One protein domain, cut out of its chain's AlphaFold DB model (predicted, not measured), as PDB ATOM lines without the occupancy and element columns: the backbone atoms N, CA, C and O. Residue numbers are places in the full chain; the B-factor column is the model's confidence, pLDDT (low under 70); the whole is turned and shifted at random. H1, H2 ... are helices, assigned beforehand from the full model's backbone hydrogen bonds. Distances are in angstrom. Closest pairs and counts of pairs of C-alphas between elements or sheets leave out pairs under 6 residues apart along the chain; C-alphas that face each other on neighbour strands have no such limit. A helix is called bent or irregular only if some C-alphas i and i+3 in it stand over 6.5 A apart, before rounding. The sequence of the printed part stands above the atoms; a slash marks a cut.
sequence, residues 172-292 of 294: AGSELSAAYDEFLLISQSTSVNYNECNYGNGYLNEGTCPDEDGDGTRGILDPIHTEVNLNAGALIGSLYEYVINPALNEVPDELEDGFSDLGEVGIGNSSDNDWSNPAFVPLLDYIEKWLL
ATOM      1  N   ALA A 172     228.044 235.923 215.519       84.56
ATOM      2  CA  ALA A 172     228.454 236.497 216.796       84.56
ATOM      3  C   ALA A 172     227.283 237.265 217.428       84.56
ATOM      4  O   ALA A 172     226.860 236.918 218.520       84.56
ATOM      5  N   GLY A 173     226.640 238.182 216.716       85.06
ATOM      6  CA  GLY A 173     225.487 238.930 217.218       85.06
ATOM      7  C   GLY A 173     224.325 238.020 217.609       85.06
ATOM      8  O   GLY A 173     223.794 238.137 218.710       85.06
ATOM      9  N   SER A 174     223.978 237.030 216.777       86.69
ATOM     10  CA  SER A 174     222.913 236.081 217.139       86.69
ATOM     11  C   SER A 174     223.235 235.292 218.415       86.69
ATOM     12  O   SER A 174     222.324 234.977 219.181       86.69
ATOM     13  N   GLU A 175     224.504 234.952 218.646       90.62
ATOM     14  CA  GLU A 175     224.935 234.285 219.876       90.62
ATOM     15  C   GLU A 175     224.971 235.241 221.075       90.62
ATOM     16  O   GLU A 175     224.637 234.813 222.176       90.62
ATOM     17  N   LEU A 176     225.312 236.518 220.870       92.38
ATOM     18  CA  LEU A 176     225.236 237.546 221.907       92.38
ATOM     19  C   LEU A 176     223.790 237.783 222.342       92.38
ATOM     20  O   LEU A 176     223.500 237.723 223.532       92.38
ATOM     21  N   SER A 177     222.876 237.965 221.387       90.75
ATOM     22  CA  SER A 177     221.444 238.115 221.661       90.75
ATOM     23  C   SER A 177     220.908 236.918 222.454       90.75
ATOM     24  O   SER A 177     220.235 237.091 223.466       90.75
ATOM     25  N   ALA A 178     221.286 235.692 222.071       92.94
ATOM     26  CA  ALA A 178     220.901 234.488 222.806       92.94
ATOM     27  C   ALA A 178     221.492 234.434 224.229       92.94
ATOM     28  O   ALA A 178     220.792 234.050 225.165       92.94
ATOM     29  N   ALA A 179     222.761 234.813 224.402       96.19
ATOM     30  CA  ALA A 179     223.411 234.859 225.710       96.19
ATOM     31  C   ALA A 179     222.781 235.919 226.629       96.19
ATOM     32  O   ALA A 179     222.599 235.675 227.822       96.19
ATOM     33  N   TYR A 180     222.415 237.073 226.071       95.19
ATOM     34  CA  TYR A 180     221.730 238.145 226.783       95.19
ATOM     35  C   TYR A 180     220.311 237.737 227.211       95.19
ATOM     36  O   TYR A 180     219.958 237.883 228.381       95.19
ATOM     37  N   ASP A 181     219.533 237.123 226.317       94.62
ATOM     38  CA  ASP A 181     218.213 236.573 226.650       94.62
ATOM     39  C   ASP A 181     218.297 235.505 227.755       94.62
ATOM     40  O   ASP A 181     217.448 235.442 228.652       94.62
ATOM     41  N   GLU A 182     219.331 234.657 227.721       97.44
ATOM     42  CA  GLU A 182     219.567 233.651 228.758       97.44
ATOM     43  C   GLU A 182     219.957 234.294 230.099       97.44
ATOM     44  O   GLU A 182     219.428 233.887 231.137       97.44
ATOM     45  N   PHE A 183     220.796 235.338 230.089       97.44
ATOM     46  CA  PHE A 183     221.089 236.146 231.278       97.44
ATOM     47  C   PHE A 183     219.804 236.717 231.893       97.44
ATOM     48  O   PHE A 183     219.564 236.504 233.084       97.44
ATOM     49  N   LEU A 184     218.952 237.374 231.093       94.81
ATOM     50  CA  LEU A 184     217.690 237.960 231.560       94.81
ATOM     51  C   LEU A 184     216.751 236.907 232.160       94.81
ATOM     52  O   LEU A 184     216.068 237.158 233.152       94.81
ATOM     53  N   LEU A 185     216.702 235.711 231.572       95.75
ATOM     54  CA  LEU A 185     215.887 234.618 232.092       95.75
ATOM     55  C   LEU A 185     216.415 234.100 233.436       95.75
ATOM     56  O   LEU A 185     215.627 233.818 234.343       95.75
ATOM     57  N   ILE A 186     217.735 233.934 233.565       96.06
ATOM     58  CA  ILE A 186     218.343 233.413 234.792       96.06
ATOM     59  C   ILE A 186     218.233 234.449 235.911       96.06
ATOM     60  O   ILE A 186     217.811 234.080 237.012       96.06
ATOM     61  N   SER A 187     218.550 235.721 235.639       93.56
ATOM     62  CA  SER A 187     218.586 236.808 236.630       93.56
ATOM     63  C   SER A 187     217.254 236.996 237.364       93.56
ATOM     64  O   SER A 187     217.247 237.195 238.576       93.56
ATOM     65  N   GLN A 188     216.116 236.750 236.702       91.56
ATOM     66  CA  GLN A 188     214.776 236.735 237.321       91.56
ATOM     67  C   GLN A 188     214.626 235.756 238.502       91.56
ATOM     68  O   GLN A 188     213.672 235.846 239.279       91.56
ATOM     69  N   SER A 189     215.531 234.784 238.625       93.25
ATOM     70  CA  SER A 189     215.553 233.778 239.689       93.25
ATOM     71  C   SER A 189     216.762 233.887 240.625       93.25
ATOM     72  O   SER A 189     216.938 233.026 241.496       93.25
ATOM     73  N   THR A 190     217.583 234.929 240.474       94.25
ATOM     74  CA  THR A 190     218.775 235.178 241.291       94.25
ATOM     75  C   THR A 190     218.660 236.495 242.065       94.25
ATOM     76  O   THR A 190     217.614 237.140 242.083       94.25
ATOM     77  N   SER A 191     219.707 236.855 242.805       93.12
ATOM     78  CA  SER A 191     219.824 238.144 243.492       93.12
ATOM     79  C   SER A 191     220.281 239.295 242.596       93.12
ATOM     80  O   SER A 191     220.304 240.420 243.081       93.12
ATOM     81  N   VAL A 192     220.674 239.025 241.347       93.62
ATOM     82  CA  VAL A 192     221.119 240.061 240.406       93.62
ATOM     83  C   VAL A 192     219.898 240.813 239.900       93.62
ATOM     84  O   VAL A 192     219.022 240.221 239.269       93.62
ATOM     85  N   ASN A 193     219.849 242.113 240.180       89.88
ATOM     86  CA  ASN A 193     218.877 243.026 239.596       89.88
ATOM     87  C   ASN A 193     219.527 243.736 238.405       89.88
ATOM     88  O   ASN A 193     220.649 244.221 238.523       89.88
ATOM     89  N   TYR A 194     218.834 243.760 237.270       91.62
ATOM     90  CA  TYR A 194     219.315 244.390 236.049       91.62
ATOM     91  C   TYR A 194     218.288 245.408 235.563       91.62
ATOM     92  O   TYR A 194     217.151 245.047 235.247       91.62
ATOM     93  N   ASN A 195     218.686 246.676 235.515       90.25
ATOM     94  CA  ASN A 195     217.860 247.764 235.025       90.25
ATOM     95  C   ASN A 195     218.051 247.935 233.512       90.25
ATOM     96  O   ASN A 195     218.925 248.671 233.055       90.25
ATOM     97  N   GLU A 196     217.169 247.301 232.735       90.12
ATOM     98  CA  GLU A 196     217.158 247.418 231.270       90.12
ATOM     99  C   GLU A 196     216.910 248.862 230.778       90.12
ATOM    100  O   GLU A 196     217.184 249.179 229.621       90.12
ATOM    101  N   CYS A 197     216.386 249.767 231.615       88.56
ATOM    102  CA  CYS A 197     216.009 251.114 231.184       88.56
ATOM    103  C   CYS A 197     217.199 251.992 230.813       88.56
ATOM    104  O   CYS A 197     217.039 252.852 229.948       88.56
ATOM    105  N   ASN A 198     218.370 251.776 231.419       86.56
ATOM    106  CA  ASN A 198     219.540 252.635 231.215       86.56
ATOM    107  C   ASN A 198     220.020 252.634 229.759       86.56
ATOM    108  O   ASN A 198     220.431 253.670 229.252       86.56
ATOM    109  N   TYR A 199     219.896 251.493 229.080       87.38
ATOM    110  CA  TYR A 199     220.361 251.299 227.705       87.38
ATOM    111  C   TYR A 199     219.236 250.822 226.775       87.38
ATOM    112  O   TYR A 199     219.467 250.183 225.749       87.38
ATOM    113  N   GLY A 200     217.984 251.114 227.137       85.50
ATOM    114  CA  GLY A 200     216.812 250.696 226.370       85.50
ATOM    115  C   GLY A 200     216.607 251.444 225.055       85.50
ATOM    116  O   GLY A 200     216.015 250.878 224.137       85.50
ATOM    117  N   ASN A 201     217.071 252.697 224.986       86.50
ATOM    118  CA  ASN A 201     217.077 253.574 223.812       86.50
ATOM    119  C   ASN A 201     215.817 253.491 222.926       86.50
ATOM    120  O   ASN A 201     215.873 253.263 221.718       86.50
ATOM    121  N   GLY A 202     214.644 253.605 223.549       81.88
ATOM    122  CA  GLY A 202     213.357 253.599 222.855       81.88
ATOM    123  C   GLY A 202     212.846 252.220 222.410       81.88
ATOM    124  O   GLY A 202     211.701 252.129 221.975       81.88
ATOM    125  N   TYR A 203     213.632 251.145 222.546       82.62
ATOM    126  CA  TYR A 203     213.356 249.828 221.950       82.62
ATOM    127  C   TYR A 203     212.678 248.822 222.902       82.62
ATOM    128  O   TYR A 203     212.358 247.695 222.514       82.62
ATOM    129  N   LEU A 204     212.455 249.184 224.168       84.25
ATOM    130  CA  LEU A 204     211.981 248.227 225.172       84.25
ATOM    131  C   LEU A 204     210.474 247.936 225.110       84.25
ATOM    132  O   LEU A 204     209.624 248.784 224.817       84.25
ATOM    133  N   ASN A 205     210.130 246.703 225.481       82.56
ATOM    134  CA  ASN A 205     208.763 246.198 225.465       82.56
ATOM    135  C   ASN A 205     207.817 246.892 226.465       82.56
ATOM    136  O   ASN A 205     208.206 247.467 227.481       82.56
ATOM    137  N   GLU A 206     206.524 246.724 226.166       80.50
ATOM    138  CA  GLU A 206     205.379 246.680 227.089       80.50
ATOM    139  C   GLU A 206     205.630 246.652 228.609       80.50
ATOM    140  O   GLU A 206     205.477 245.572 229.169       80.50
ATOM    141  N   GLY A 207     205.955 247.747 229.302       77.75
ATOM    142  CA  GLY A 207     206.067 247.723 230.770       77.75
ATOM    143  C   GLY A 207     207.399 247.216 231.338       77.75
ATOM    144  O   GLY A 207     207.458 246.957 232.539       77.75
ATOM    145  N   THR A 208     208.450 247.122 230.515       83.38
ATOM    146  CA  THR A 208     209.839 246.979 230.994       83.38
ATOM    147  C   THR A 208     210.299 248.255 231.707       83.38
ATOM    148  O   THR A 208     210.856 248.185 232.796       83.38
ATOM    149  N   CYS A 209     209.982 249.425 231.137       84.19
ATOM    150  CA  CYS A 209     210.340 250.741 231.674       84.19
ATOM    151  C   CYS A 209     209.150 251.706 231.673       84.19
ATOM    152  O   CYS A 209     208.215 251.521 230.879       84.19
ATOM    153  N   PRO A 210     209.165 252.740 232.535       78.19
ATOM    154  CA  PRO A 210     208.249 253.867 232.413       78.19
ATOM    155  C   PRO A 210     208.357 254.511 231.024       78.19
ATOM    156  O   PRO A 210     209.449 254.663 230.486       78.19
ATOM    157  N   ASP A 211     207.210 254.869 230.455       77.56
ATOM    158  CA  ASP A 211     207.118 255.729 229.271       77.56
ATOM    159  C   ASP A 211     207.073 257.176 229.782       77.56
ATOM    160  O   ASP A 211     206.021 257.642 230.237       77.56
ATOM    161  N   GLU A 212     208.241 257.820 229.862       71.56
ATOM    162  CA  GLU A 212     208.383 259.144 230.487       71.56
ATOM    163  C   GLU A 212     207.771 260.262 229.629       71.56
ATOM    164  O   GLU A 212     207.165 261.189 230.179       71.56
ATOM    165  N   ASP A 213     207.838 260.124 228.303       68.88
ATOM    166  CA  ASP A 213     207.387 261.129 227.335       68.88
ATOM    167  C   ASP A 213     205.975 260.866 226.779       68.88
ATOM    168  O   ASP A 213     205.343 261.753 226.191       68.88
ATOM    169  N   GLY A 214     205.413 259.678 227.023       68.38
ATOM    170  CA  GLY A 214     204.068 259.296 226.591       68.38
ATOM    171  C   GLY A 214     203.939 259.106 225.078       68.38
ATOM    172  O   GLY A 214     202.819 259.135 224.551       68.38
ATOM    173  N   ASP A 215     205.062 258.967 224.375       72.12
ATOM    174  CA  ASP A 215     205.146 258.768 222.928       72.12
ATOM    175  C   ASP A 215     205.304 257.286 222.538       72.12
ATOM    176  O   ASP A 215     205.258 256.946 221.353       72.12
ATOM    177  N   GLY A 216     205.379 256.400 223.536       71.38
ATOM    178  CA  GLY A 216     205.527 254.961 223.366       71.38
ATOM    179  C   GLY A 216     206.976 254.485 223.283       71.38
ATOM    180  O   GLY A 216     207.176 253.267 223.238       71.38
ATOM    181  N   THR A 217     207.959 255.391 223.290       74.81
ATOM    182  CA  THR A 217     209.375 255.049 223.456       74.81
ATOM    183  C   THR A 217     209.655 254.673 224.914       74.81
ATOM    184  O   THR A 217     208.972 255.105 225.845       74.81
ATOM    185  N   ARG A 218     210.607 253.759 225.132       81.75
ATOM    186  CA  ARG A 218     210.953 253.260 226.471       81.75
ATOM    187  C   ARG A 218     212.444 253.046 226.651       81.75
ATOM    188  O   ARG A 218     213.108 252.514 225.766       81.75
ATOM    189  N   GLY A 219     212.917 253.342 227.859       83.88
ATOM    190  CA  GLY A 219     214.342 253.395 228.176       83.88
ATOM    191  C   GLY A 219     214.916 254.780 227.892       83.88
ATOM    192  O   GLY A 219     214.317 255.564 227.162       83.88
ATOM    193  N   ILE A 220     216.059 255.076 228.498       85.25
ATOM    194  CA  ILE A 220     216.753 256.352 228.330       85.25
ATOM    195  C   ILE A 220     217.242 256.441 226.883       85.25
ATOM    196  O   ILE A 220     217.882 255.514 226.382       85.25
ATOM    197  N   LEU A 221     216.871 257.531 226.206       83.56
ATOM    198  CA  LEU A 221     217.285 257.805 224.836       83.56
ATOM    199  C   LEU A 221     218.746 258.245 224.810       83.56
ATOM    200  O   LEU A 221     219.154 259.099 225.598       83.56
ATOM    201  N   ASP A 222     219.500 257.691 223.868       85.56
ATOM    202  CA  ASP A 222     220.871 258.092 223.594       85.56
ATOM    203  C   ASP A 222     220.913 258.912 222.292       85.56
ATOM    204  O   ASP A 222     220.552 258.401 221.229       85.56
ATOM    205  N   PRO A 223     221.354 260.181 222.329       83.69
ATOM    206  CA  PRO A 223     221.315 261.069 221.170       83.69
ATOM    207  C   PRO A 223     222.240 260.651 220.016       83.69
ATOM    208  O   PRO A 223     222.077 261.173 218.911       83.69
ATOM    209  N   ILE A 224     223.196 259.736 220.228       87.06
ATOM    210  CA  ILE A 224     224.087 259.245 219.164       87.06
ATOM    211  C   ILE A 224     223.706 257.854 218.626       87.06
ATOM    212  O   ILE A 224     224.315 257.391 217.658       87.06
ATOM    213  N   HIS A 225     222.670 257.216 219.179       85.44
ATOM    214  CA  HIS A 225     222.142 255.931 218.712       85.44
ATOM    215  C   HIS A 225     220.654 256.046 218.358       85.44
ATOM    216  O   HIS A 225     219.849 256.566 219.120       85.44
ATOM    217  N   THR A 226     220.232 255.487 217.223       70.38
ATOM    218  CA  THR A 226     218.789 255.315 216.936       70.38
ATOM    219  C   THR A 226     218.207 254.102 217.639       70.38
ATOM    220  O   THR A 226     218.971 253.301 218.152       70.38
ATOM    221  N   GLU A 227     216.871 253.974 217.624       70.12
ATOM    222  CA  GLU A 227     216.022 252.905 218.191       70.12
ATOM    223  C   GLU A 227     216.595 251.469 218.074       70.12
ATOM    224  O   GLU A 227     216.119 250.638 217.295       70.12
ATOM    225  N   VAL A 228     217.606 251.148 218.877       78.19
ATOM    226  CA  VAL A 228     218.198 249.820 219.047       78.19
ATOM    227  C   VAL A 228     218.356 249.556 220.534       78.19
ATOM    228  O   VAL A 228     218.656 250.462 221.301       78.19
ATOM    229  N   ASN A 229     218.170 248.310 220.960       85.19
ATOM    230  CA  ASN A 229     218.435 247.944 222.345       85.19
ATOM    231  C   ASN A 229     219.953 247.899 222.594       85.19
ATOM    232  O   ASN A 229     220.630 247.033 222.044       85.19
ATOM    233  N   LEU A 230     220.463 248.805 223.432       89.06
ATOM    234  CA  LEU A 230     221.885 248.931 223.770       89.06
ATOM    235  C   LEU A 230     222.269 248.131 225.035       89.06
ATOM    236  O   LEU A 230     223.384 248.236 225.546       89.06
ATOM    237  N   ASN A 231     221.353 247.350 225.608       91.25
ATOM    238  CA  ASN A 231     221.627 246.664 226.871       91.25
ATOM    239  C   ASN A 231     222.640 245.520 226.730       91.25
ATOM    240  O   ASN A 231     223.502 245.357 227.594       91.25
ATOM    241  N   ALA A 232     222.559 244.735 225.649       92.06
ATOM    242  CA  ALA A 232     223.424 243.570 225.462       92.06
ATOM    243  C   ALA A 232     224.902 243.984 225.393       92.06
ATOM    244  O   ALA A 232     225.703 243.528 226.213       92.06
ATOM    245  N   GLY A 233     225.241 244.901 224.481       91.69
ATOM    246  CA  GLY A 233     226.584 245.457 224.334       91.69
ATOM    247  C   GLY A 233     227.083 246.216 225.569       91.69
ATOM    248  O   GLY A 233     228.264 246.101 225.904       91.69
ATOM    249  N   ALA A 234     226.217 246.944 226.286       91.56
ATOM    250  CA  ALA A 234     226.598 247.612 227.534       91.56
ATOM    251  C   ALA A 234     227.006 246.606 228.621       91.56
ATOM    252  O   ALA A 234     228.137 246.670 229.113       91.56
ATOM    253  N   LEU A 235     226.140 245.629 228.910       94.50
ATOM    254  CA  LEU A 235     226.355 244.633 229.959       94.50
ATOM    255  C   LEU A 235     227.562 243.739 229.670       94.50
ATOM    256  O   LEU A 235     228.393 243.490 230.549       94.50
ATOM    257  N   ILE A 236     227.676 243.236 228.438       94.00
ATOM    258  CA  ILE A 236     228.815 242.395 228.073       94.00
ATOM    259  C   ILE A 236     230.123 243.190 228.062       94.00
ATOM    260  O   ILE A 236     231.163 242.653 228.444       94.00
ATOM    261  N   GLY A 237     230.082 244.467 227.675       93.81
ATOM    262  CA  GLY A 237     231.239 245.348 227.732       93.81
ATOM    263  C   GLY A 237     231.770 245.488 229.156       93.81
ATOM    264  O   GLY A 237     232.958 245.270 229.390       93.81
ATOM    265  N   SER A 238     230.881 245.725 230.119       93.75
ATOM    266  CA  SER A 238     231.240 245.778 231.535       93.75
ATOM    267  C   SER A 238     231.767 244.450 232.080       93.75
ATOM    268  O   SER A 238     232.788 244.418 232.768       93.75
ATOM    269  N   LEU A 239     231.128 243.327 231.737       95.69
ATOM    270  CA  LEU A 239     231.635 242.012 232.132       95.69
ATOM    271  C   LEU A 239     233.034 241.754 231.550       95.69
ATOM    272  O   LEU A 239     233.899 241.194 232.223       95.69
ATOM    273  N   TYR A 240     233.280 242.169 230.309       94.75
ATOM    274  CA  TYR A 240     234.585 242.025 229.674       94.75
ATOM    275  C   TYR A 240     235.664 242.857 230.374       94.75
ATOM    276  O   TYR A 240     236.763 242.352 230.608       94.75
ATOM    277  N   GLU A 241     235.371 244.099 230.761       93.19
ATOM    278  CA  GLU A 241     236.290 244.917 231.562       93.19
ATOM    279  C   GLU A 241     236.665 244.232 232.871       93.19
ATOM    280  O   GLU A 241     237.856 244.120 233.193       93.19
ATOM    281  N   TYR A 242     235.662 243.688 233.562       94.38
ATOM    282  CA  TYR A 242     235.869 242.904 234.768       94.38
ATOM    283  C   TYR A 242     236.753 241.676 234.516       94.38
ATOM    284  O   TYR A 242     237.718 241.452 235.242       94.38
ATOM    285  N   VAL A 243     236.493 240.904 233.457       93.88
ATOM    286  CA  VAL A 243     237.293 239.717 233.099       93.88
ATOM    287  C   VAL A 243     238.750 240.080 232.797       93.88
ATOM    288  O   VAL A 243     239.663 239.349 233.189       93.88
ATOM    289  N   ILE A 244     238.998 241.208 232.126       92.12
ATOM    290  CA  ILE A 244     240.355 241.648 231.790       92.12
ATOM    291  C   ILE A 244     241.105 242.147 233.024       92.12
ATOM    292  O   ILE A 244     242.266 241.779 233.238       92.12
ATOM    293  N   ASN A 245     240.502 243.057 233.788       91.44
ATOM    294  CA  ASN A 245     241.138 243.635 234.961       91.44
ATOM    295  C   ASN A 245     240.098 244.133 235.975       91.44
ATOM    296  O   ASN A 245     239.749 245.317 235.958       91.44
ATOM    297  N   PRO A 246     239.724 243.285 236.951       90.88
ATOM    298  CA  PRO A 246     238.780 243.650 238.007       90.88
ATOM    299  C   PRO A 246     239.164 244.922 238.773       90.88
ATOM    300  O   PRO A 246     238.313 245.625 239.291       90.88
ATOM    301  N   ALA A 247     240.461 245.243 238.872       89.44
ATOM    302  CA  ALA A 247     240.926 246.394 239.650       89.44
ATOM    303  C   ALA A 247     240.692 247.750 238.964       89.44
ATOM    304  O   ALA A 247     240.895 248.786 239.599       89.44
ATOM    305  N   LEU A 248     240.351 247.746 237.673       85.75
ATOM    306  CA  LEU A 248     240.040 248.944 236.888       85.75
ATOM    307  C   LEU A 248     238.573 248.994 236.453       85.75
ATOM    308  O   LEU A 248     238.210 249.920 235.729       85.75
ATOM    309  N   ASN A 249     237.773 248.014 236.878       84.94
ATOM    310  CA  ASN A 249     236.356 247.951 236.583       84.94
ATOM    311  C   ASN A 249     235.569 248.942 237.459       84.94
ATOM    312  O   ASN A 249     236.032 249.386 238.516       84.94
ATOM    313  N   GLU A 250     234.385 249.307 236.990       83.19
ATOM    314  CA  GLU A 250     233.378 250.006 237.775       83.19
ATOM    315  C   GLU A 250     232.106 249.161 237.805       83.19
ATOM    316  O   GLU A 250     231.812 248.438 236.852       83.19
ATOM    317  N   VAL A 251     231.366 249.225 238.918       84.94
ATOM    318  CA  VAL A 251     230.041 248.600 238.975       84.94
ATOM    319  C   VAL A 251     229.171 249.289 237.926       84.94
ATOM    320  O   VAL A 251     228.986 250.500 238.038       84.94
ATOM    321  N   PRO A 252     228.651 248.552 236.937       85.19
ATOM    322  CA  PRO A 252     227.796 249.134 235.914       85.19
ATOM    323  C   PRO A 252     226.507 249.649 236.544       85.19
ATOM    324  O   PRO A 252     225.912 248.958 237.374       85.19
ATOM    325  N   ASP A 253     226.074 250.845 236.158       83.56
ATOM    326  CA  ASP A 253     224.895 251.492 236.744       83.56
ATOM    327  C   ASP A 253     223.607 250.687 236.513       83.56
ATOM    328  O   ASP A 253     222.649 250.802 237.276       83.56
ATOM    329  N   GLU A 254     223.568 249.846 235.479       85.56
ATOM    330  CA  GLU A 254     222.461 248.937 235.199       85.56
ATOM    331  C   GLU A 254     222.412 247.709 236.126       85.56
ATOM    332  O   GLU A 254     221.373 247.059 236.229       85.56
ATOM    333  N   LEU A 255     223.495 247.401 236.845       88.06
ATOM    334  CA  LEU A 255     223.522 246.401 237.914       88.06
ATOM    335  C   LEU A 255     223.232 247.096 239.255       88.06
ATOM    336  O   LEU A 255     224.109 247.301 240.097       88.06
ATOM    337  N   GLU A 256     221.974 247.507 239.424       70.06
ATOM    338  CA  GLU A 256     221.500 248.260 240.590       70.06
ATOM    339  C   GLU A 256     221.540 247.450 241.915       70.06
ATOM    340  O   GLU A 256     221.864 246.263 241.975       70.06
ATOM    341  N   ASP A 257     221.161 248.101 243.025       71.94
ATOM    342  CA  ASP A 257     220.835 247.461 244.312       71.94
ATOM    343  C   ASP A 257     221.976 246.711 245.028       71.94
ATOM    344  O   ASP A 257     221.826 245.603 245.549       71.94
ATOM    345  N   GLY A 258     223.127 247.369 245.179       83.00
ATOM    346  CA  GLY A 258     224.200 246.866 246.042       83.00
ATOM    347  C   GLY A 258     224.976 245.697 245.439       83.00
ATOM    348  O   GLY A 258     225.548 244.899 246.192       83.00
ATOM    349  N   PHE A 259     224.997 245.612 244.107       93.94
ATOM    350  CA  PHE A 259     225.916 244.756 243.373       93.94
ATOM    351  C   PHE A 259     227.363 245.059 243.787       93.94
ATOM    352  O   PHE A 259     227.753 246.215 243.965       93.94
ATOM    353  N   SER A 260     228.156 244.012 244.004       92.19
ATOM    354  CA  SER A 260     229.560 244.135 244.395       92.19
ATOM    355  C   SER A 260     230.480 243.748 243.243       92.19
ATOM    356  O   SER A 260     230.321 242.692 242.643       92.19
ATOM    357  N   ASP A 261     231.495 244.569 242.983       90.69
ATOM    358  CA  ASP A 261     232.490 244.338 241.929       90.69
ATOM    359  C   ASP A 261     233.554 243.300 242.339       90.69
ATOM    360  O   ASP A 261     234.728 243.612 242.545       90.69
ATOM    361  N   LEU A 262     233.117 242.071 242.618       93.06
ATOM    362  CA  LEU A 262     233.932 241.006 243.204       93.06
ATOM    363  C   LEU A 262     233.517 239.623 242.681       93.06
ATOM    364  O   LEU A 262     232.478 239.450 242.054       93.06
ATOM    365  N   GLY A 263     234.331 238.615 243.005       93.62
ATOM    366  CA  GLY A 263     234.036 237.212 242.720       93.62
ATOM    367  C   GLY A 263     234.629 236.713 241.402       93.62
ATOM    368  O   GLY A 263     234.994 237.479 240.517       93.62
ATOM    369  N   GLU A 264     234.789 235.403 241.281       96.19
ATOM    370  CA  GLU A 264     235.155 234.779 240.006       96.19
ATOM    371  C   GLU A 264     233.869 234.515 239.222       96.19
ATOM    372  O   GLU A 264     232.909 233.999 239.795       96.19
ATOM    373  N   VAL A 265     233.839 234.914 237.949       97.19
ATOM    374  CA  VAL A 265     232.600 235.012 237.170       97.19
ATOM    375  C   VAL A 265     231.861 233.673 237.124       97.19
ATOM    376  O   VAL A 265     232.430 232.654 236.742       97.19
ATOM    377  N   GLY A 266     230.584 233.671 237.511       96.19
ATOM    378  CA  GLY A 266     229.683 232.528 237.332       96.19
ATOM    379  C   GLY A 266     229.915 231.289 238.213       96.19
ATOM    380  O   GLY A 266     229.174 230.315 238.069       96.19
ATOM    381  N   ILE A 267     230.901 231.280 239.122       96.25
ATOM    382  CA  ILE A 267     231.220 230.093 239.950       96.25
ATOM    383  C   ILE A 267     230.528 230.054 241.326       96.25
ATOM    384  O   ILE A 267     230.718 229.103 242.091       96.25
ATOM    385  N   GLY A 268     229.781 231.099 241.671       95.31
ATOM    386  CA  GLY A 268     229.084 231.276 242.941       95.31
ATOM    387  C   GLY A 268     227.691 230.641 242.972       95.31
ATOM    388  O   GLY A 268     227.397 229.648 242.304       95.31
ATOM    389  N   ASN A 269     226.815 231.204 243.800       96.19
ATOM    390  CA  ASN A 269     225.431 230.780 243.992       96.19
ATOM    391  C   ASN A 269     224.459 231.834 243.455       96.19
ATOM    392  O   ASN A 269     224.776 233.013 243.342       96.19
ATOM    393  N   SER A 270     223.206 231.436 243.233       95.69
ATOM    394  CA  SER A 270     222.144 232.343 242.777       95.69
ATOM    395  C   SER A 270     221.800 233.472 243.761       95.69
ATOM    396  O   SER A 270     221.035 234.360 243.407       95.69
ATOM    397  N   SER A 271     222.293 233.425 245.001       95.88
ATOM    398  CA  SER A 271     222.097 234.469 246.015       95.88
ATOM    399  C   SER A 271     223.226 235.497 246.080       95.88
ATOM    400  O   SER A 271     223.134 236.422 246.888       95.88
ATOM    401  N   ASP A 272     224.301 235.295 245.319       96.31
ATOM    402  CA  ASP A 272     225.451 236.192 245.315       96.31
ATOM    403  C   ASP A 272     225.139 237.387 244.399       96.31
ATOM    404  O   ASP A 272     224.766 237.207 243.242       96.31
ATOM    405  N   ASN A 273     225.203 238.612 244.926       95.38
ATOM    406  CA  ASN A 273     224.944 239.840 244.161       95.38
ATOM    407  C   ASN A 273     226.265 240.473 243.708       95.38
ATOM    408  O   ASN A 273     226.633 241.565 244.139       95.38
ATOM    409  N   ASP A 274     227.027 239.702 242.943       95.69
ATOM    410  CA  ASP A 274     228.327 240.058 242.389       95.69
ATOM    411  C   ASP A 274     228.582 239.240 241.113       95.69
ATOM    412  O   ASP A 274     227.730 238.452 240.682       95.69
ATOM    413  N   TRP A 275     229.755 239.398 240.502       96.56
ATOM    414  CA  TRP A 275     230.091 238.709 239.256       96.56
ATOM    415  C   TRP A 275     230.111 237.185 239.383       96.56
ATOM    416  O   TRP A 275     229.975 236.488 238.378       96.56
ATOM    417  N   SER A 276     230.228 236.633 240.597       97.44
ATOM    418  CA  SER A 276     230.180 235.185 240.795       97.44
ATOM    419  C   SER A 276     228.803 234.571 240.570       97.44
ATOM    420  O   SER A 276     228.700 233.348 240.464       97.44
ATOM    421  N   ASN A 277     227.753 235.382 240.428       97.62
ATOM    422  CA  ASN A 277     226.422 234.871 240.153       97.62
ATOM    423  C   ASN A 277     226.381 234.050 238.845       97.62
ATOM    424  O   ASN A 277     226.836 234.528 237.802       97.62
ATOM    425  N   PRO A 278     225.781 232.843 238.842       97.56
ATOM    426  CA  PRO A 278     225.700 232.001 237.646       97.56
ATOM    427  C   PRO A 278     224.913 232.626 236.480       97.56
ATOM    428  O   PRO A 278     225.024 232.132 235.361       97.56
ATOM    429  N   ALA A 279     224.151 233.704 236.702       97.44
ATOM    430  CA  ALA A 279     223.482 234.449 235.634       97.44
ATOM    431  C   ALA A 279     224.453 234.976 234.563       97.44
ATOM    432  O   ALA A 279     224.059 235.086 233.409       97.44
ATOM    433  N   PHE A 280     225.716 235.252 234.911       97.94
ATOM    434  CA  PHE A 280     226.708 235.790 233.972       97.94
ATOM    435  C   PHE A 280     227.393 234.734 233.092       97.94
ATOM    436  O   PHE A 280     228.118 235.099 232.169       97.94
ATOM    437  N   VAL A 281     227.175 233.435 233.341       98.00
ATOM    438  CA  VAL A 281     227.830 232.348 232.585       98.00
ATOM    439  C   VAL A 281     227.574 232.425 231.071       98.00
ATOM    440  O   VAL A 281     228.552 232.344 230.332       98.00
ATOM    441  N   PRO A 282     226.339 232.645 230.572       98.25
ATOM    442  CA  PRO A 282     226.100 232.734 229.128       98.25
ATOM    443  C   PRO A 282     226.912 233.849 228.452       98.25
ATOM    444  O   PRO A 282     227.449 233.666 227.359       98.25
ATOM    445  N   LEU A 283     227.043 235.002 229.118       97.25
ATOM    446  CA  LEU A 283     227.810 236.144 228.618       97.25
ATOM    447  C   LEU A 283     229.323 235.886 228.685       97.25
ATOM    448  O   LEU A 283     230.051 236.267 227.769       97.25
ATOM    449  N   LEU A 284     229.797 235.202 229.733       97.38
ATOM    450  CA  LEU A 284     231.191 234.772 229.837       97.38
ATOM    451  C   LEU A 284     231.559 233.813 228.700       97.38
ATOM    452  O   LEU A 284     232.552 234.044 228.015       97.38
ATOM    453  N   ASP A 285     230.735 232.793 228.447       96.06
ATOM    454  CA  ASP A 285     230.957 231.824 227.367       96.06
ATOM    455  C   ASP A 285     231.060 232.525 225.998       96.06
ATOM    456  O   ASP A 285     231.885 232.161 225.152       96.06
ATOM    457  N   TYR A 286     230.253 233.569 225.778       93.94
ATOM    458  CA  TYR A 286     230.356 234.401 224.584       93.94
ATOM    459  C   TYR A 286     231.691 235.170 224.522       93.94
ATOM    460  O   TYR A 286     232.361 235.150 223.483       93.94
ATOM    461  N   ILE A 287     232.097 235.823 225.620       94.00
ATOM    462  CA  ILE A 287     233.369 236.562 225.715       94.00
ATOM    463  C   ILE A 287     234.547 235.641 225.383       94.00
ATOM    464  O   ILE A 287     235.377 235.984 224.537       94.00
ATOM    465  N   GLU A 288     234.604 234.463 226.004       92.88
ATOM    466  CA  GLU A 288     235.684 233.493 225.804       92.88
ATOM    467  C   GLU A 288     235.775 233.019 224.350       92.88
ATOM    468  O   GLU A 288     236.864 232.747 223.842       92.88
ATOM    469  N   LYS A 289     234.635 232.936 223.657       89.25
ATOM    470  CA  LYS A 289     234.573 232.482 222.268       89.25
ATOM    471  C   LYS A 289     234.974 233.554 221.257       89.25
ATOM    472  O   LYS A 289     235.671 233.239 220.290       89.25
ATOM    473  N   TRP A 290     234.492 234.785 221.422       85.88
ATOM    474  CA  TRP A 290     234.586 235.817 220.382       85.88
ATOM    475  C   TRP A 290     235.587 236.924 220.695       85.88
ATOM    476  O   TRP A 290     236.213 237.463 219.771       85.88
ATOM    477  N   LEU A 291     235.759 237.247 221.976       87.50
ATOM    478  CA  LEU A 291     236.445 238.454 222.436       87.50
ATOM    479  C   LEU A 291     237.786 238.175 223.121       87.50
ATOM    480  O   LEU A 291     238.563 239.107 223.312       87.50
ATOM    481  N   LEU A 292     238.099 236.915 223.423       86.00
ATOM    482  CA  LEU A 292     239.396 236.502 223.953       86.00
ATOM    483  C   LEU A 292     240.113 235.543 222.998       86.00
ATOM    484  O   LEU A 292     239.518 234.665 222.376       86.00
TER     485      LEU A 292
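What this domain is: This is residues 172 to 292 of the 294 residues of the protein "Histidine ammonia-lyase" of Vibrio sp. SG41-7 (UniProt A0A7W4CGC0). With little regular structure, the model is a side-by-side pair of helices, H1 and H4, crossed by H3, with two long loops making much of the rest. The loop of residues 200 to 230 reaches one end of the longest axis. The printed part has 121 residues, with helices H1, H2, H3, H4 in that order and no named strand; all helix, 47 residues in named elements, compact, radius of gyration of the C-alphas 14.3 A, spans 42 by 29 by 26 A.

Where its parts are: H1, residues 172 to 187, spans 22.2 A from C-alpha 172 at (228.454, 236.497, 216.796). H2 is residues 196 to 199, 6.2 A. H3, residues 231 to 244, spans 20.0 A. H4, residues 278 to 290, spans 19.8 A to C-alpha 290 at (234.586, 235.817, 220.382); it is irregular, C-alphas 279 and 282 being 7.2 A apart.

How they stand to each other: H3 is the hub. Its residues 236 to 240 alone touch H4, residues 283 to 287 alone, about perpendicular at 80 degrees; closest C-alphas Ile 236 and Leu 283, 6.4 A. H3 only just touches H1, with 3 pairs of C-alphas within 8 A, through Ala 232 alone and H1 residues 176 to 180 alone, about perpendicular at 89 degrees; closest C-alphas Tyr 180 and Ala 232, 5.8 A. Its residues 231 to 234 alone touch H2; closest C-alphas Asn 231 and Tyr 199, 4.9 A. H1 and H4 touch, a shallow tilt of 11 degrees, opposite ways; closest C-alphas Ala 179 and Pro 282, 4.8 A. Every O i to N i+4 pair is within hydrogen-bond range in H1 and H3, 7 of 9 in H4; H2 is too short for one.

The domain as a whole: The farthest C-alphas, Asp 215 and Ile 267, are 42.3 A apart. The printed part has no cut. The links H2 to H3 and H3 to H4 are long. Residues 213 to 214 are under pLDDT 70.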